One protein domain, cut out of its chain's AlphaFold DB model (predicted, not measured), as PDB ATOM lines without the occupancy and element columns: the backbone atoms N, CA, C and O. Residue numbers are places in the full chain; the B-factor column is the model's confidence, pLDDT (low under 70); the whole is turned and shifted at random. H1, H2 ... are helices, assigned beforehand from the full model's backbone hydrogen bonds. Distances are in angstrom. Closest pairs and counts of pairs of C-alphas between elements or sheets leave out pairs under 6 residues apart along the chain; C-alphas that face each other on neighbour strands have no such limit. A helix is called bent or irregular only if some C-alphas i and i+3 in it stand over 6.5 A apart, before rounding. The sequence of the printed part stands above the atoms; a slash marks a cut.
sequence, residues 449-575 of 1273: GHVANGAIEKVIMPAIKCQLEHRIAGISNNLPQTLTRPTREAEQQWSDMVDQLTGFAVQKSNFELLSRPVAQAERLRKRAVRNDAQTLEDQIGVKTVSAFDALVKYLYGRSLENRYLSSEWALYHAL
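This is residues 449 to 575 of the 1273 residues of the protein "IcmF-related_N domain-containing protein" of Gynuella sunshinyii YC6258 (UniProt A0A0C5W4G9). The model is a long, slender bundle of three helices set off from one another along its length. H1b and H2 make a long hairpin at one end, while H4 runs beside the last part of H2 and on toward the other end, where short H3 lies. H1a, the first arm of the bent helix H1, swings away from this bundle, and little H5 packs on it. The printed part has 127 residues with five named helices, H1 to H5 in chain order, and no named strand, an all-helix domain. It is loose, with a radius of gyration of the C-alphas of 19.2 A, and its outline is a rod of 65 by 31 by 24 A.

By its hydrogen bonds H1, residues 449 to 478, was assigned as one helix, but it is bent: C-alphas 458 and 461 are 7.0 A apart. Its arms H1a, residues 449 to 458, and H1b, residues 461 to 478, stand at a steep tilt of 45 degrees. H1b forms a helical hairpin with H2, residues 487 to 514, at a shallow tilt of 23 degrees, opposite ways; H2 touches it with residues 500 to 511 alone, and the closest C-alphas, of Ile 472 and Phe 504, are 7.2 A apart. H2 and H3, residues 517 to 525, meet only through their link. H3 and H4, residues 533 to 556, form a helical hairpin but only just touch, with 3 pairs of C-alphas within 8 A, the closest those of Arg 525 and Ala 533 at 7.2 A. H4 touches H2 at a shallow tilt of 29 degrees, opposite ways, the closest C-alphas being those of Leu 514 and Thr 544, 6.7 A apart. H4 touches H1b with residues 552 to 555 alone, the same way at a shallow tilt of 30 degrees; the closest C-alphas, of Gln 467 and Leu 555, are 6.8 A apart. H1b, H2 and H4 form an up-and-down bundle, each running against the one before it. H5, residues 571 to 575, touches H1a, the closest C-alphas being those of Asn 453 and Ala 574 at 5.1 A. Every O i to N i+4 pair is within hydrogen-bond range in H1b and H4, against 17 of 24 in H2, 4 of 5 in H3, 0 of 6 in H1a and 0 of 1 in H5; of O i to N i+3 pairs, H1a has 3 of 7 and H5 2 of 2.

H1a begins at C-alpha 449, (80.360, -94.906, 24.578), and H1b measures 25.0 A. H2 runs 41.8 A from C-alpha 487 at (77.396, -59.666, -18.031), and H4 33.2 A. H5 ends at C-alpha 575, (87.474, -92.670, 14.053).

The C-alphas farthest apart, of Pro 486 and Arg 530, are 65.9 A apart. The printed part has no cut, and the link from H4 to H5, residues 557 to 570, is long. Mean pLDDT of the printed part is 73.6; 46 residues are under 70, among them 449 to 455, 516 to 541 and 562 to 568.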
ATOM      1  N   GLY A 449      79.261 -94.280  25.333       58.19
ATOM      2  CA  GLY A 449      80.360 -94.906  24.578       58.19
ATOM      3  C   GLY A 449      79.915 -95.915  23.512       58.19
ATOM      4  O   GLY A 449      80.455 -95.933  22.413       58.19
ATOM      5  N   HIS A 450      78.887 -96.720  23.798       59.34
ATOM      6  CA  HIS A 450      78.380 -97.728  22.851       59.34
ATOM      7  C   HIS A 450      77.650 -97.106  21.646       59.34
ATOM      8  O   HIS A 450      77.548 -97.719  20.586       59.34
ATOM      9  N   VAL A 451      77.147 -95.881  21.815       60.34
ATOM     10  CA  VAL A 451      76.400 -95.128  20.802       60.34
ATOM     11  C   VAL A 451      77.333 -94.456  19.784       60.34
ATOM     12  O   VAL A 451      76.949 -94.298  18.627       60.34
ATOM     13  N   ALA A 452      78.566 -94.111  20.174       60.91
ATOM     14  CA  ALA A 452      79.529 -93.436  19.301       60.91
ATOM     15  C   ALA A 452      80.072 -94.348  18.180       60.91
ATOM     16  O   ALA A 452      79.932 -94.013  17.003       60.91
ATOM     17  N   ASN A 453      80.631 -95.520  18.511       62.81
ATOM     18  CA  ASN A 453      81.271 -96.393  17.510       62.81
ATOM     19  C   ASN A 453      80.268 -96.941  16.478       62.81
ATOM     20  O   ASN A 453      80.552 -96.943  15.281       62.81
ATOM     21  N   GLY A 454      79.063 -97.331  16.916       64.38
ATOM     22  CA  GLY A 454      78.018 -97.837  16.018       64.38
ATOM     23  C   GLY A 454      77.518 -96.810  14.992       64.38
ATOM     24  O   GLY A 454      77.046 -97.201  13.926       64.38
ATOM     25  N   ALA A 455      77.651 -95.512  15.282       66.88
ATOM     26  CA  ALA A 455      77.268 -94.442  14.367       66.88
ATOM     27  C   ALA A 455      78.295 -94.221  13.240       66.88
ATOM     28  O   ALA A 455      77.905 -93.904  12.116       66.88
ATOM     29  N   ILE A 456      79.598 -94.393  13.496       74.00
ATOM     30  CA  ILE A 456      80.622 -94.032  12.500       74.00
ATOM     31  C   ILE A 456      80.646 -95.023  11.329       74.00
ATOM     32  O   ILE A 456      80.554 -94.615  10.169       74.00
ATOM     33  N   GLU A 457      80.712 -96.320  11.630       69.56
ATOM     34  CA  GLU A 457      80.782 -97.391  10.626       69.56
ATOM     35  C   GLU A 457      79.491 -97.491   9.796       69.56
ATOM     36  O   GLU A 457      79.540 -97.569   8.570       69.56
ATOM     37  N   LYS A 458      78.325 -97.445  10.460       65.38
ATOM     38  CA  LYS A 458      77.022 -97.692   9.819       65.38
ATOM     39  C   LYS A 458      76.362 -96.459   9.207       65.38
ATOM     40  O   LYS A 458      75.460 -96.621   8.394       65.38
ATOM     41  N   VAL A 459      76.771 -95.245   9.592       69.88
ATOM     42  CA  VAL A 459      76.105 -94.000   9.159       69.88
ATOM     43  C   VAL A 459      77.089 -92.997   8.554       69.88
ATOM     44  O   VAL A 459      76.863 -92.535   7.439       69.88
ATOM     45  N   ILE A 460      78.189 -92.661   9.239       81.06
ATOM     46  CA  ILE A 460      79.080 -91.552   8.831       81.06
ATOM     47  C   ILE A 460      79.854 -91.854   7.535       81.06
ATOM     48  O   ILE A 460      79.902 -90.997   6.652       81.06
ATOM     49  N   MET A 461      80.436 -93.048   7.377       81.88
ATOM     50  CA  MET A 461      81.177 -93.389   6.147       81.88
ATOM     51  C   MET A 461      80.275 -93.587   4.908       81.88
ATOM     52  O   MET A 461      80.570 -92.973   3.876       81.88
ATOM     53  N   PRO A 462      79.145 -94.329   4.979       78.25
ATOM     54  CA  PRO A 462      78.160 -94.370   3.892       78.25
ATOM     55  C   PRO A 462      77.631 -92.983   3.504       78.25
ATOM     56  O   PRO A 462      77.484 -92.682   2.320       78.25
ATOM     57  N   ALA A 463      77.395 -92.111   4.490       76.56
ATOM     58  CA  ALA A 463      76.960 -90.739   4.256       76.56
ATOM     59  C   ALA A 463      77.962 -89.925   3.431       76.56
ATOM     60  O   ALA A 463      77.562 -89.243   2.493       76.56
ATOM     61  N   ILE A 464      79.254 -90.006   3.765       85.12
ATOM     62  CA  ILE A 464      80.323 -89.293   3.054       85.12
ATOM     63  C   ILE A 464      80.441 -89.774   1.605       85.12
ATOM     64  O   ILE A 464      80.531 -88.944   0.700       85.12
ATOM     65  N   LYS A 465      80.384 -91.094   1.379       84.44
ATOM     66  CA  LYS A 465      80.351 -91.677   0.031       84.44
ATOM     67  C   LYS A 465      79.203 -91.088  -0.784       84.44
ATOM     68  O   LYS A 465      79.425 -90.491  -1.835       84.44
ATOM     69  N   CYS A 466      77.993 -91.223  -0.248       82.19
ATOM     70  CA  CYS A 466      76.774 -90.751  -0.881       82.19
ATOM     71  C   CYS A 466      76.876 -89.242  -1.163       82.19
ATOM     72  O   CYS A 466      76.562 -88.803  -2.261       82.19
ATOM     73  N   GLN A 467      77.400 -88.433  -0.234       82.62
ATOM     74  CA  GLN A 467      77.567 -86.994  -0.451       82.62
ATOM     75  C   GLN A 467      78.563 -86.633  -1.560       82.62
ATOM     76  O   GLN A 467      78.376 -85.602  -2.194       82.62
ATOM     77  N   LEU A 468      79.580 -87.447  -1.861       83.81
ATOM     78  CA  LEU A 468      80.431 -87.223  -3.041       83.81
ATOM     79  C   LEU A 468      79.669 -87.486  -4.340       83.81
ATOM     80  O   LEU A 468      79.715 -86.655  -5.247       83.81
ATOM     81  N   GLU A 469      78.932 -88.595  -4.402       84.19
ATOM     82  CA  GLU A 469      78.083 -88.981  -5.541       84.19
ATOM     83  C   GLU A 469      76.964 -87.945  -5.761       84.19
ATOM     84  O   GLU A 469      76.728 -87.478  -6.877       84.19
ATOM     85  N   HIS A 470      76.345 -87.484  -4.674       81.00
ATOM     86  CA  HIS A 470      75.360 -86.409  -4.669       81.00
ATOM     87  C   HIS A 470      75.977 -85.043  -4.984       81.00
ATOM     88  O   HIS A 470      75.304 -84.213  -5.581       81.00
ATOM     89  N   ARG A 471      77.247 -84.773  -4.651       84.44
ATOM     90  CA  ARG A 471      77.889 -83.493  -4.989       84.44
ATOM     91  C   ARG A 471      78.297 -83.415  -6.453       84.44
ATOM     92  O   ARG A 471      78.143 -82.345  -7.025       84.44
ATOM     93  N   ILE A 472      78.705 -84.514  -7.092       84.19
ATOM     94  CA  ILE A 472      78.874 -84.528  -8.556       84.19
ATOM     95  C   ILE A 472      77.536 -84.556  -9.296       84.19
ATOM     96  O   ILE A 472      77.411 -83.907 -10.330       84.19
ATOM     97  N   ALA A 473      76.499 -85.200  -8.747       79.94
ATOM     98  CA  ALA A 473      75.129 -85.024  -9.232       79.94
ATOM     99  C   ALA A 473      74.642 -83.576  -9.044       79.94
ATOM    100  O   ALA A 473      73.992 -83.026  -9.922       79.94
ATOM    101  N   GLY A 474      75.005 -82.933  -7.937       80.44
ATOM    102  CA  GLY A 474      74.687 -81.545  -7.620       80.44
ATOM    103  C   GLY A 474      75.385 -80.571  -8.557       80.44
ATOM    104  O   GLY A 474      74.717 -79.714  -9.116       80.44
ATOM    105  N   ILE A 475      76.686 -80.746  -8.808       81.81
ATOM    106  CA  ILE A 475      77.414 -80.012  -9.852       81.81
ATOM    107  C   ILE A 475      76.720 -80.261 -11.194       81.81
ATOM    108  O   ILE A 475      76.267 -79.301 -11.794       81.81
ATOM    109  N   SER A 476      76.495 -81.520 -11.598       78.62
ATOM    110  CA  SER A 476      75.786 -81.887 -12.840       78.62
ATOM    111  C   SER A 476      74.402 -81.247 -13.005       78.62
ATOM    112  O   SER A 476      73.993 -81.007 -14.138       78.62
ATOM    113  N   ASN A 477      73.665 -81.034 -11.912       78.31
ATOM    114  CA  ASN A 477      72.321 -80.451 -11.913       78.31
ATOM    115  C   ASN A 477      72.345 -78.916 -11.816       78.31
ATOM    116  O   ASN A 477      71.403 -78.270 -12.268       78.31
ATOM    117  N   ASN A 478      73.405 -78.351 -11.228       76.44
ATOM    118  CA  ASN A 478      73.617 -76.914 -11.045       76.44
ATOM    119  C   ASN A 478      74.514 -76.295 -12.127       76.44
ATOM    120  O   ASN A 478      74.728 -75.082 -12.090       76.44
ATOM    121  N   LEU A 479      75.023 -77.084 -13.086       78.94
ATOM    122  CA  LEU A 479      75.560 -76.546 -14.336       78.94
ATOM    123  C   LEU A 479      74.487 -75.601 -14.902       78.94
ATOM    124  O   LEU A 479      73.352 -76.052 -15.098       78.94
ATOM    125  N   PRO A 480      74.784 -74.302 -15.100       74.69
ATOM    126  CA  PRO A 480      73.779 -73.330 -15.506       74.69
ATOM    127  C   PRO A 480      73.026 -73.827 -16.743       74.69
ATOM    128  O   PRO A 480      73.626 -74.369 -17.669       74.69
ATOM    129  N   GLN A 481      71.701 -73.659 -16.762       76.06
ATOM    130  CA  GLN A 481      70.886 -73.904 -17.964       76.06
ATOM    131  C   GLN A 481      70.777 -72.665 -18.861       76.06
ATOM    132  O   GLN A 481      70.422 -72.792 -20.031       76.06
ATOM    133  N   THR A 482      71.116 -71.500 -18.308       81.06
ATOM    134  CA  THR A 482      71.323 -70.203 -18.962       81.06
ATOM    135  C   THR A 482      72.247 -69.358 -18.078       81.06
ATOM    136  O   THR A 482      72.267 -69.569 -16.861       81.06
ATOM    137  N   LEU A 483      72.957 -68.381 -18.638       85.19
ATOM    138  CA  LEU A 483      73.782 -67.417 -17.897       85.19
ATOM    139  C   LEU A 483      72.981 -66.145 -17.552       85.19
ATOM    140  O   LEU A 483      72.085 -65.729 -18.287       85.19
ATOM    141  N   THR A 484      73.259 -65.526 -16.399       77.88
ATOM    142  CA  THR A 484      72.453 -64.388 -15.899       77.88
ATOM    143  C   THR A 484      72.919 -63.013 -16.406       77.88
ATOM    144  O   THR A 484      73.887 -62.896 -17.144       77.88
ATOM    145  N   ARG A 485      72.220 -61.934 -16.025       67.25
ATOM    146  CA  ARG A 485      72.628 -60.535 -16.267       67.25
ATOM    147  C   ARG A 485      72.756 -59.814 -14.920       67.25
ATOM    148  O   ARG A 485      71.871 -60.027 -14.090       67.25
ATOM    149  N   PRO A 486      73.739 -58.911 -14.720       75.94
ATOM    150  CA  PRO A 486      74.636 -58.290 -15.710       75.94
ATOM    151  C   PRO A 486      75.814 -59.166 -16.177       75.94
ATOM    152  O   PRO A 486      76.212 -60.114 -15.515       75.94
ATOM    153  N   THR A 487      76.418 -58.815 -17.318       80.12
ATOM    154  CA  THR A 487      77.396 -59.666 -18.031       80.12
ATOM    155  C   THR A 487      78.658 -60.021 -17.237       80.12
ATOM    156  O   THR A 487      79.158 -61.126 -17.397       80.12
ATOM    157  N   ARG A 488      79.153 -59.161 -16.331       80.88
ATOM    158  CA  ARG A 488      80.270 -59.541 -15.437       80.88
ATOM    159  C   ARG A 488      79.908 -60.715 -14.513       80.88
ATOM    160  O   ARG A 488      80.765 -61.532 -14.203       80.88
ATOM    161  N   GLU A 489      78.649 -60.815 -14.085       83.12
ATOM    162  CA  GLU A 489      78.165 -61.937 -13.270       83.12
ATOM    163  C   GLU A 489      77.934 -63.192 -14.130       83.12
ATOM    164  O   GLU A 489      78.165 -64.301 -13.660       83.12
ATOM    165  N   ALA A 490      77.562 -63.024 -15.404       83.94
ATOM    166  CA  ALA A 490      77.487 -64.107 -16.392       83.94
ATOM    167  C   ALA A 490      78.852 -64.768 -16.634       83.94
ATOM    168  O   ALA A 490      78.981 -65.991 -16.612       83.94
ATOM    169  N   GLU A 491      79.874 -63.936 -16.837       86.88
ATOM    170  CA  GLU A 491      81.259 -64.353 -17.030       86.88
ATOM    171  C   GLU A 491      81.785 -65.071 -15.785       86.88
ATOM    172  O   GLU A 491      82.335 -66.168 -15.889       86.88
ATOM    173  N   GLN A 492      81.513 -64.522 -14.594       86.88
ATOM    174  CA  GLN A 492      81.845 -65.181 -13.333       86.88
ATOM    175  C   GLN A 492      81.127 -66.532 -13.179       86.88
ATOM    176  O   GLN A 492      81.756 -67.485 -12.745       86.88
ATOM    177  N   GLN A 493      79.859 -66.669 -13.583       87.31
ATOM    178  CA  GLN A 493      79.134 -67.951 -13.519       87.31
ATOM    179  C   GLN A 493      79.726 -69.023 -14.438       87.31
ATOM    180  O   GLN A 493      79.840 -70.181 -14.034       87.31
ATOM    181  N   TRP A 494      80.113 -68.655 -15.661       89.81
ATOM    182  CA  TRP A 494      80.816 -69.561 -16.574       89.81
ATOM    183  C   TRP A 494      82.195 -69.947 -16.009       89.81
ATOM    184  O   TRP A 494      82.560 -71.122 -15.986       89.81
ATOM    185  N   SER A 495      82.915 -68.969 -15.457       88.62
ATOM    186  CA  SER A 495      84.219 -69.129 -14.805       88.62
ATOM    187  C   SER A 495      84.156 -70.051 -13.572       88.62
ATOM    188  O   SER A 495      84.972 -70.966 -13.447       88.62
ATOM    189  N   ASP A 496      83.150 -69.870 -12.708       86.62
ATOM    190  CA  ASP A 496      82.885 -70.678 -11.511       86.62
ATOM    191  C   ASP A 496      82.484 -72.116 -11.870       86.62
ATOM    192  O   ASP A 496      82.853 -73.057 -11.168       86.62
ATOM    193  N   MET A 497      81.720 -72.306 -12.952       87.19
ATOM    194  CA  MET A 497      81.332 -73.629 -13.454       87.19
ATOM    195  C   MET A 497      82.567 -74.455 -13.838       87.19
ATOM    196  O   MET A 497      82.670 -75.620 -13.446       87.19
ATOM    197  N   VAL A 498      83.512 -73.847 -14.564       87.56
ATOM    198  CA  VAL A 498      84.784 -74.480 -14.947       87.56
ATOM    199  C   VAL A 498      85.607 -74.833 -13.699       87.56
ATOM    200  O   VAL A 498      86.064 -75.970 -13.568       87.56
ATOM    201  N   ASP A 499      85.713 -73.922 -12.725       87.19
ATOM    202  CA  ASP A 499      86.478 -74.158 -11.488       87.19
ATOM    203  C   ASP A 499      85.859 -75.238 -10.579       87.19
ATOM    204  O   ASP A 499      86.581 -76.016  -9.948       87.19
ATOM    205  N   GLN A 500      84.525 -75.329 -10.508       85.00
ATOM    206  CA  GLN A 500      83.830 -76.348  -9.709       85.00
ATOM    207  C   GLN A 500      84.079 -77.769 -10.223       85.00
ATOM    208  O   GLN A 500      84.257 -78.689  -9.416       85.00
ATOM    209  N   LEU A 501      84.115 -77.949 -11.548       85.12
ATOM    210  CA  LEU A 501      84.422 -79.234 -12.181       85.12
ATOM    211  C   LEU A 501      85.863 -79.670 -11.862       85.12
ATOM    212  O   LEU A 501      86.069 -80.800 -11.410       85.12
ATOM    213  N   THR A 502      86.827 -78.750 -11.968       85.50
ATOM    214  CA  THR A 502      88.231 -78.969 -11.578       85.50
ATOM    215  C   THR A 502      88.352 -79.336 -10.092       85.50
ATOM    216  O   THR A 502      88.984 -80.328  -9.727       85.50
ATOM    217  N   GLY A 503      87.681 -78.593  -9.205       84.38
ATOM    218  CA  GLY A 503      87.731 -78.829  -7.758       84.38
ATOM    219  C   GLY A 503      87.126 -80.166  -7.305       84.38
ATOM    220  O   GLY A 503      87.517 -80.691  -6.258       84.38
ATOM    221  N   PHE A 504      86.188 -80.737  -8.067       86.69
ATOM    222  CA  PHE A 504      85.649 -82.074  -7.797       86.69
ATOM    223  C   PHE A 504      86.638 -83.194  -8.139       86.69
ATOM    224  O   PHE A 504      86.782 -84.132  -7.345       86.69
ATOM    225  N   ALA A 505      87.348 -83.082  -9.268       83.19
ATOM    226  CA  ALA A 505      88.313 -84.087  -9.719       83.19
ATOM    227  C   ALA A 505      89.359 -84.413  -8.633       83.19
ATOM    228  O   ALA A 505      89.614 -85.584  -8.342       83.19
ATOM    229  N   VAL A 506      89.858 -83.383  -7.938       84.94
ATOM    230  CA  VAL A 506      90.831 -83.506  -6.836       84.94
ATOM    231  C   VAL A 506      90.280 -84.298  -5.640       84.94
ATOM    232  O   VAL A 506      90.973 -85.133  -5.057       84.94
ATOM    233  N   GLN A 507      89.035 -84.051  -5.231       86.56
ATOM    234  CA  GLN A 507      88.515 -84.522  -3.936       86.56
ATOM    235  C   GLN A 507      87.968 -85.947  -3.980       86.56
ATOM    236  O   GLN A 507      87.998 -86.655  -2.970       86.56
ATOM    237  N   LYS A 508      87.586 -86.406  -5.176       84.50
ATOM    238  CA  LYS A 508      87.388 -87.823  -5.494       84.50
ATOM    239  C   LYS A 508      88.576 -88.684  -5.019       84.50
ATOM    240  O   LYS A 508      88.363 -89.729  -4.415       84.50
ATOM    241  N   SER A 509      89.809 -88.196  -5.201       79.62
ATOM    242  CA  SER A 509      91.049 -88.881  -4.796       79.62
ATOM    243  C   SER A 509      91.194 -89.038  -3.269       79.62
ATOM    244  O   SER A 509      91.570 -90.099  -2.772       79.62
ATOM    245  N   ASN A 510      90.820 -88.014  -2.489       82.75
ATOM    246  CA  ASN A 510      90.924 -88.046  -1.021       82.75
ATOM    247  C   ASN A 510      89.969 -89.061  -0.366       82.75
ATOM    248  O   ASN A 510      90.268 -89.592   0.705       82.75
ATOM    249  N   PHE A 511      88.824 -89.345  -0.995       83.44
ATOM    250  CA  PHE A 511      87.848 -90.303  -0.473       83.44
ATOM    251  C   PHE A 511      88.374 -91.737  -0.479       83.44
ATOM    252  O   PHE A 511      88.235 -92.473   0.501       83.44
ATOM    253  N   GLU A 512      89.023 -92.117  -1.579       77.38
ATOM    254  CA  GLU A 512      89.556 -93.460  -1.781       77.38
ATOM    255  C   GLU A 512      90.586 -93.817  -0.687       77.38
ATOM    256  O   GLU A 512      90.619 -94.960  -0.223       77.38
ATOM    257  N   LEU A 513      91.327 -92.822  -0.176       75.94
ATOM    258  CA  LEU A 513      92.305 -92.958   0.910       75.94
ATOM    259  C   LEU A 513      91.685 -93.328   2.274       75.94
ATOM    260  O   LEU A 513      92.201 -94.211   2.959       75.94
ATOM    261  N   LEU A 514      90.588 -92.677   2.679       74.31
ATOM    262  CA  LEU A 514      89.972 -92.863   4.007       74.31
ATOM    263  C   LEU A 514      89.287 -94.219   4.187       74.31
ATOM    264  O   LEU A 514      89.063 -94.666   5.308       74.31
ATOM    265  N   SER A 515      88.942 -94.874   3.083       70.06
ATOM    266  CA  SER A 515      88.109 -96.074   3.090       70.06
ATOM    267  C   SER A 515      88.793 -97.353   3.593       70.06
ATOM    268  O   SER A 515      88.113 -98.354   3.786       70.06
ATOM    269  N   ARG A 516      90.122 -97.377   3.807       67.25
ATOM    270  CA  ARG A 516      90.848 -98.601   4.228       67.25
ATOM    271  C   ARG A 516      91.890 -98.387   5.349       67.25
ATOM    272  O   ARG A 516      93.042 -98.798   5.166       67.25
ATOM    273  N   PRO A 517      91.539 -97.809   6.521       59.44
ATOM    274  CA  PRO A 517      92.524 -97.448   7.547       59.44
ATOM    275  C   PRO A 517      93.172 -98.679   8.185       59.44
ATOM    276  O   PRO A 517      94.397 -98.796   8.207       59.44
ATOM    277  N   VAL A 518      92.360 -99.643   8.642       56.09
ATOM    278  CA  VAL A 518      92.833-100.820   9.392       56.09
ATOM    279  C   VAL A 518      93.790-101.671   8.557       56.09
ATOM    280  O   VAL A 518      94.836-102.078   9.054       56.09
ATOM    281  N   ALA A 519      93.520-101.876   7.264       53.97
ATOM    282  CA  ALA A 519      94.408-102.644   6.388       53.97
ATOM    283  C   ALA A 519      95.778-101.971   6.162       53.97
ATOM    284  O   ALA A 519      96.765-102.670   5.919       53.97
ATOM    285  N   GLN A 520      95.869-100.639   6.239       56.91
ATOM    286  CA  GLN A 520      97.144 -99.912   6.220       56.91
ATOM    287  C   GLN A 520      97.815 -99.946   7.599       56.91
ATOM    288  O   GLN A 520      98.992-100.304   7.695       56.91
ATOM    289  N   ALA A 521      97.056 -99.666   8.661       53.97
ATOM    290  CA  ALA A 521      97.524 -99.684  10.040       53.97
ATOM    291  C   ALA A 521      98.064-101.064  10.448       53.97
ATOM    292  O   ALA A 521      99.176-101.135  10.950       53.97
ATOM    293  N   GLU A 522      97.384-102.179  10.159       55.78
ATOM    294  CA  GLU A 522      97.883-103.533  10.453       55.78
ATOM    295  C   GLU A 522      99.131-103.904   9.643       55.78
ATOM    296  O   GLU A 522     100.041-104.537  10.181       55.78
ATOM    297  N   ARG A 523      99.212-103.520   8.359       56.84
ATOM    298  CA  ARG A 523     100.410-103.768   7.525       56.84
ATOM    299  C   ARG A 523     101.635-103.016   8.049       56.84
ATOM    300  O   ARG A 523     102.754-103.489   7.862       56.84
ATOM    301  N   LEU A 524     101.427-101.872   8.703       55.81
ATOM    302  CA  LEU A 524     102.472-101.073   9.344       55.81
ATOM    303  C   LEU A 524     102.752-101.544  10.785       55.81
ATOM    304  O   LEU A 524     103.912-101.720  11.142       55.81
ATOM    305  N   ARG A 525     101.727-101.887  11.574       56.38
ATOM    306  CA  ARG A 525     101.830-102.442  12.941       56.38
ATOM    307  C   ARG A 525     102.518-103.813  12.956       56.38
ATOM    308  O   ARG A 525     103.271-104.095  13.876       56.38
ATOM    309  N   LYS A 526     102.354-104.627  11.900       56.31
ATOM    310  CA  LYS A 526     103.120-105.875  11.664       56.31
ATOM    311  C   LYS A 526     104.568-105.642  11.197       56.31
ATOM    312  O   LYS A 526     105.346-106.590  11.181       56.31
ATOM    313  N   ARG A 527     104.936-104.413  10.811       55.69
ATOM    314  CA  ARG A 527     106.314-104.000  10.470       55.69
ATOM    315  C   ARG A 527     107.005-103.209  11.592       55.69
ATOM    316  O   ARG A 527     108.227-103.111  11.575       55.69
ATOM    317  N   ALA A 528     106.254-102.661  12.547       55.47
ATOM    318  CA  ALA A 528     106.777-101.871  13.658       55.47
ATOM    319  C   ALA A 528     107.251-102.758  14.825       55.47
ATOM    320  O   ALA A 528     106.527-103.633  15.303       55.47
ATOM    321  N   VAL A 529     108.468-102.508  15.314       51.72
ATOM    322  CA  VAL A 529     109.011-103.163  16.515       51.72
ATOM    323  C   VAL A 529     108.421-102.503  17.771       51.72
ATOM    324  O   VAL A 529     108.075-101.325  17.770       51.72
ATOM    325  N   ARG A 530     108.276-103.286  18.848       53.97
ATOM    326  CA  ARG A 530     107.304-103.110  19.952       53.97
ATOM    327  C   ARG A 530     107.340-101.804  20.777       53.97
ATOM    328  O   ARG A 530     106.502-101.680  21.663       53.97
ATOM    329  N   ASN A 531     108.242-100.859  20.504       52.28
ATOM    330  CA  ASN A 531     108.403 -99.625  21.289       52.28
ATOM    331  C   ASN A 531     107.989 -98.326  20.560       52.28
ATOM    332  O   ASN A 531     107.811 -97.322  21.237       52.28
ATOM    333  N   ASP A 532     107.762 -98.335  19.237       53.72
ATOM    334  CA  ASP A 532     107.319 -97.144  18.465       53.72
ATOM    335  C   ASP A 532     105.797 -97.100  18.204       53.72
ATOM    336  O   ASP A 532     105.302 -96.287  17.422       53.72
ATOM    337  N   ALA A 533     105.030 -97.998  18.832       52.00
ATOM    338  CA  ALA A 533     103.617 -98.193  18.508       52.00
ATOM    339  C   ALA A 533     102.765 -96.927  18.718       52.00
ATOM    340  O   ALA A 533     101.953 -96.603  17.860       52.00
ATOM    341  N   GLN A 534     102.978 -96.205  19.821       56.62
ATOM    342  CA  GLN A 534     102.112 -95.099  20.243       56.62
ATOM    343  C   GLN A 534     102.350 -93.820  19.416       56.62
ATOM    344  O   GLN A 534     101.404 -93.156  19.005       56.62
ATOM    345  N   THR A 535     103.604 -93.533  19.057       58.38
ATOM    346  CA  THR A 535     103.991 -92.398  18.198       58.38
ATOM    347  C   THR A 535     103.539 -92.569  16.744       58.38
ATOM    348  O   THR A 535     103.234 -91.588  16.064       58.38
ATOM    349  N   LEU A 536     103.500 -93.811  16.247       56.81
ATOM    350  CA  LEU A 536     103.002 -94.122  14.903       56.81
ATOM    351  C   LEU A 536     101.464 -94.059  14.841       56.81
ATOM    352  O   LEU A 536     100.910 -93.638  13.826       56.81
ATOM    353  N   GLU A 537     100.790 -94.444  15.929       55.44
ATOM    354  CA  GLU A 537      99.332 -94.369  16.100       55.44
ATOM    355  C   GLU A 537      98.858 -92.899  16.081       55.44
ATOM    356  O   GLU A 537      97.935 -92.579  15.332       55.44
ATOM    357  N   ASP A 538      99.582 -91.980  16.738       61.75
ATOM    358  CA  ASP A 538      99.323 -90.530  16.659       61.75
ATOM    359  C   ASP A 538      99.559 -89.940  15.250       61.75
ATOM    360  O   ASP A 538      98.736 -89.166  14.759       61.75
ATOM    361  N   GLN A 539     100.645 -90.294  14.545       65.69
ATOM    362  CA  GLN A 539     100.907 -89.748  13.195       65.69
ATOM    363  C   GLN A 539      99.900 -90.225  12.139       65.69
ATOM    364  O   GLN A 539      99.514 -89.453  11.253       65.69
ATOM    365  N   ILE A 540      99.484 -91.492  12.215       64.88
ATOM    366  CA  ILE A 540      98.421 -92.032  11.362       64.88
ATOM    367  C   ILE A 540      97.092 -91.373  11.745       64.88
ATOM    368  O   ILE A 540      96.386 -90.906  10.855       64.88
ATOM    369  N   GLY A 541      96.814 -91.221  13.045       64.94
ATOM    370  CA  GLY A 541      95.654 -90.488  13.546       64.94
ATOM    371  C   GLY A 541      95.562 -89.072  12.980       64.94
ATOM    372  O   GLY A 541      94.534 -88.720  12.410       64.94
ATOM    373  N   VAL A 542      96.646 -88.290  13.015       72.31
ATOM    374  CA  VAL A 542      96.670 -86.930  12.452       72.31
ATOM    375  C   VAL A 542      96.400 -86.922  10.945       72.31
ATOM    376  O   VAL A 542      95.578 -86.125  10.503       72.31
ATOM    377  N   LYS A 543      97.022 -87.802  10.143       72.50
ATOM    378  CA  LYS A 543      96.774 -87.833   8.684       72.50
ATOM    379  C   LYS A 543      95.363 -88.298   8.326       72.50
ATOM    380  O   LYS A 543      94.762 -87.745   7.406       72.50
ATOM    381  N   THR A 544      94.829 -89.287   9.039       73.62
ATOM    382  CA  THR A 544      93.466 -89.788   8.824       73.62
ATOM    383  C   THR A 544      92.435 -88.749   9.256       73.62
ATOM    384  O   THR A 544      91.525 -88.453   8.488       73.62
ATOM    385  N   VAL A 545      92.620 -88.105  10.414       76.25
ATOM    386  CA  VAL A 545      91.764 -87.002  10.874       76.25
ATOM    387  C   VAL A 545      91.887 -85.778   9.960       76.25
ATOM    388  O   VAL A 545      90.870 -85.158   9.679       76.25
ATOM    389  N   SER A 546      93.066 -85.452   9.412       79.44
ATOM    390  CA  SER A 546      93.213 -84.321   8.481       79.44
ATOM    391  C   SER A 546      92.630 -84.594   7.095       79.44
ATOM    392  O   SER A 546      92.087 -83.683   6.481       79.44
ATOM    393  N   ALA A 547      92.725 -85.827   6.583       78.75
ATOM    394  CA  ALA A 547      92.065 -86.206   5.333       78.75
ATOM    395  C   ALA A 547      90.539 -86.246   5.513       78.75
ATOM    396  O   ALA A 547      89.808 -85.765   4.650       78.75
ATOM    397  N   PHE A 548      90.063 -86.743   6.661       84.19
ATOM    398  CA  PHE A 548      88.653 -86.710   7.041       84.19
ATOM    399  C   PHE A 548      88.155 -85.270   7.174       84.19
ATOM    400  O   PHE A 548      87.152 -84.934   6.556       84.19
ATOM    401  N   ASP A 549      88.880 -84.392   7.875       82.50
ATOM    402  CA  ASP A 549      88.525 -82.976   8.003       82.50
ATOM    403  C   ASP A 549      88.576 -82.235   6.664       82.50
ATOM    404  O   ASP A 549      87.645 -81.506   6.350       82.50
ATOM    405  N   ALA A 550      89.594 -82.449   5.824       81.25
ATOM    406  CA  ALA A 550      89.673 -81.821   4.502       81.25
ATOM    407  C   ALA A 550      88.499 -82.224   3.596       81.25
ATOM    408  O   ALA A 550      87.953 -81.388   2.874       81.25
ATOM    409  N   LEU A 551      88.081 -83.488   3.667       83.81
ATOM    410  CA  LEU A 551      86.988 -84.026   2.866       83.81
ATOM    411  C   LEU A 551      85.612 -83.628   3.428       83.81
ATOM    412  O   LEU A 551      84.734 -83.228   2.667       83.81
ATOM    413  N   VAL A 552      85.446 -83.627   4.754       84.25
ATOM    414  CA  VAL A 552      84.279 -83.066   5.458       84.25
ATOM    415  C   VAL A 552      84.150 -81.563   5.182       84.25
ATOM    416  O   VAL A 552      83.059 -81.089   4.873       84.25
ATOM    417  N   LYS A 553      85.260 -80.822   5.175       83.88
ATOM    418  CA  LYS A 553      85.328 -79.399   4.822       83.88
ATOM    419  C   LYS A 553      85.011 -79.145   3.354       83.88
ATOM    420  O   LYS A 553      84.354 -78.153   3.056       83.88
ATOM    421  N   TYR A 554      85.426 -80.024   2.443       85.12
ATOM    422  CA  TYR A 554      85.057 -79.912   1.035       85.12
ATOM    423  C   TYR A 554      83.569 -80.209   0.798       85.12
ATOM    424  O   TYR A 554      82.893 -79.425   0.134       85.12
ATOM    425  N   LEU A 555      83.049 -81.310   1.352       84.44
ATOM    426  CA  LEU A 555      81.661 -81.743   1.157       84.44
ATOM    427  C   LEU A 555      80.645 -80.853   1.866       84.44
ATOM    428  O   LEU A 555      79.650 -80.444   1.270       84.44
ATOM    429  N   TYR A 556      80.900 -80.564   3.138       82.62
ATOM    430  CA  TYR A 556      79.962 -79.911   4.044       82.62
ATOM    431  C   TYR A 556      80.370 -78.468   4.394       82.62
ATOM    432  O   TYR A 556      79.741 -77.833   5.240       82.62
ATOM    433  N   GLY A 557      81.426 -77.936   3.767       77.56
ATOM    434  CA  GLY A 557      81.848 -76.532   3.862       77.56
ATOM    435  C   GLY A 557      82.470 -76.104   5.197       77.56
ATOM    436  O   GLY A 557      82.850 -74.944   5.344       77.56
ATOM    437  N   ARG A 558      82.568 -77.001   6.186       79.25
ATOM    438  CA  ARG A 558      83.032 -76.695   7.548       79.25
ATOM    439  C   ARG A 558      84.124 -77.673   7.975       79.25
ATOM    440  O   ARG A 558      84.015 -78.865   7.723       79.25
ATOM    441  N   SER A 559      85.150 -77.156   8.640       76.81
ATOM    442  CA  SER A 559      86.093 -77.969   9.416       76.81
ATOM    443  C   SER A 559      85.458 -78.313  10.770       76.81
ATOM    444  O   SER A 559      84.595 -77.577  11.260       76.81
ATOM    445  N   LEU A 560      85.848 -79.439  11.355       78.19
ATOM    446  CA  LEU A 560      85.413 -79.882  12.678       78.19
ATOM    447  C   LEU A 560      86.038 -78.997  13.766       78.19
ATOM    448  O   LEU A 560      87.211 -78.638  13.696       78.19
ATOM    449  N   GLU A 561      85.280 -78.643  14.811       76.25
ATOM    450  CA  GLU A 561      85.871 -77.891  15.924       76.25
ATOM    451  C   GLU A 561      86.930 -78.755  16.628       76.25
ATOM    452  O   GLU A 561      86.615 -79.837  17.132       76.25
ATOM    453  N   ASN A 562      88.161 -78.241  16.747       69.56
ATOM    454  CA  ASN A 562      89.296 -78.933  17.380       69.56
ATOM    455  C   ASN A 562      88.985 -79.523  18.769       69.56
ATOM    456  O   ASN A 562      89.633 -80.479  19.185       69.56
ATOM    457  N   ARG A 563      87.989 -78.985  19.489       67.19
ATOM    458  CA  ARG A 563      87.546 -79.530  20.780       67.19
ATOM    459  C   ARG A 563      86.994 -80.956  20.684       67.19
ATOM    460  O   ARG A 563      87.212 -81.714  21.612       67.19
ATOM    461  N   TYR A 564      86.305 -81.328  19.599       69.31
ATOM    462  CA  TYR A 564      85.706 -82.665  19.437       69.31
ATOM    463  C   TYR A 564      86.713 -83.702  18.930       69.31
ATOM    464  O   TYR A 564      86.489 -84.902  19.059       69.31
ATOM    465  N   LEU A 565      87.828 -83.229  18.370       67.25
ATOM    466  CA  LEU A 565      88.961 -84.033  17.913       67.25
ATOM    467  C   LEU A 565      89.995 -84.271  19.033       67.25
ATOM    468  O   LEU A 565      91.115 -84.686  18.749       67.25
ATOM    469  N   SER A 566      89.639 -84.001  20.294       66.75
ATOM    470  CA  SER A 566      90.460 -84.289  21.473       66.75
ATOM    471  C   SER A 566      89.943 -85.512  22.240       66.75
ATOM    472  O   SER A 566      88.780 -85.901  22.122       66.75
ATOM    473  N   SER A 567      90.799 -86.095  23.078       61.81
ATOM    474  CA  SER A 567      90.492 -87.285  23.882       61.81
ATOM    475  C   SER A 567      89.523 -87.055  25.057       61.81
ATOM    476  O   SER A 567      89.170 -88.015  25.739       61.81
ATOM    477  N   GLU A 568      89.056 -85.824  25.307       61.25
ATOM    478  CA  GLU A 568      88.031 -85.551  26.336       61.25
ATOM    479  C   GLU A 568      86.597 -85.892  25.886       61.25
ATOM    480  O   GLU A 568      85.689 -85.953  26.721       61.25
ATOM    481  N   TRP A 569      86.375 -86.107  24.584       71.31
ATOM    482  CA  TRP A 569      85.050 -86.286  23.984       71.31
ATOM    483  C   TRP A 569      84.981 -87.592  23.179       71.31
ATOM    484  O   TRP A 569      85.988 -88.104  22.691       71.31
ATOM    485  N   ALA A 570      83.779 -88.156  23.026       67.50
ATOM    486  CA  ALA A 570      83.607 -89.535  22.550       67.50
ATOM    487  C   ALA A 570      83.969 -89.775  21.065       67.50
ATOM    488  O   ALA A 570      84.082 -90.924  20.644       67.50
ATOM    489  N   LEU A 571      84.141 -88.716  20.267       75.00
ATOM    490  CA  LEU A 571      84.322 -88.796  18.813       75.00
ATOM    491  C   LEU A 571      85.730 -89.251  18.385       75.00
ATOM    492  O   LEU A 571      85.852 -90.038  17.451       75.00
ATOM    493  N   TYR A 572      86.782 -88.763  19.053       75.62
ATOM    494  CA  TYR A 572      88.180 -88.991  18.654       75.62
ATOM    495  C   TYR A 572      88.533 -90.484  18.577       75.62
ATOM    496  O   TYR A 572      89.050 -90.963  17.568       75.62
ATOM    497  N   HIS A 573      88.183 -91.237  19.622       67.88
ATOM    498  CA  HIS A 573      88.474 -92.669  19.711       67.88
ATOM    499  C   HIS A 573      87.694 -93.513  18.690       67.88
ATOM    500  O   HIS A 573      88.175 -94.561  18.272       67.88
ATOM    501  N   ALA A 574      86.530 -93.039  18.237       71.56
ATOM    502  CA  ALA A 574      85.668 -93.776  17.319       71.56
ATOM    503  C   ALA A 574      86.147 -93.748  15.850       71.56
ATOM    504  O   ALA A 574      85.740 -94.603  15.070       71.56
ATOM    505  N   LEU A 575      87.000 -92.795  15.446       73.62
ATOM    506  CA  LEU A 575      87.474 -92.670  14.053       73.62
ATOM    507  C   LEU A 575      88.675 -93.573  13.713       73.62
ATOM    508  O   LEU A 575      88.919 -93.834  12.536       73.62
TER     509      LEU A 575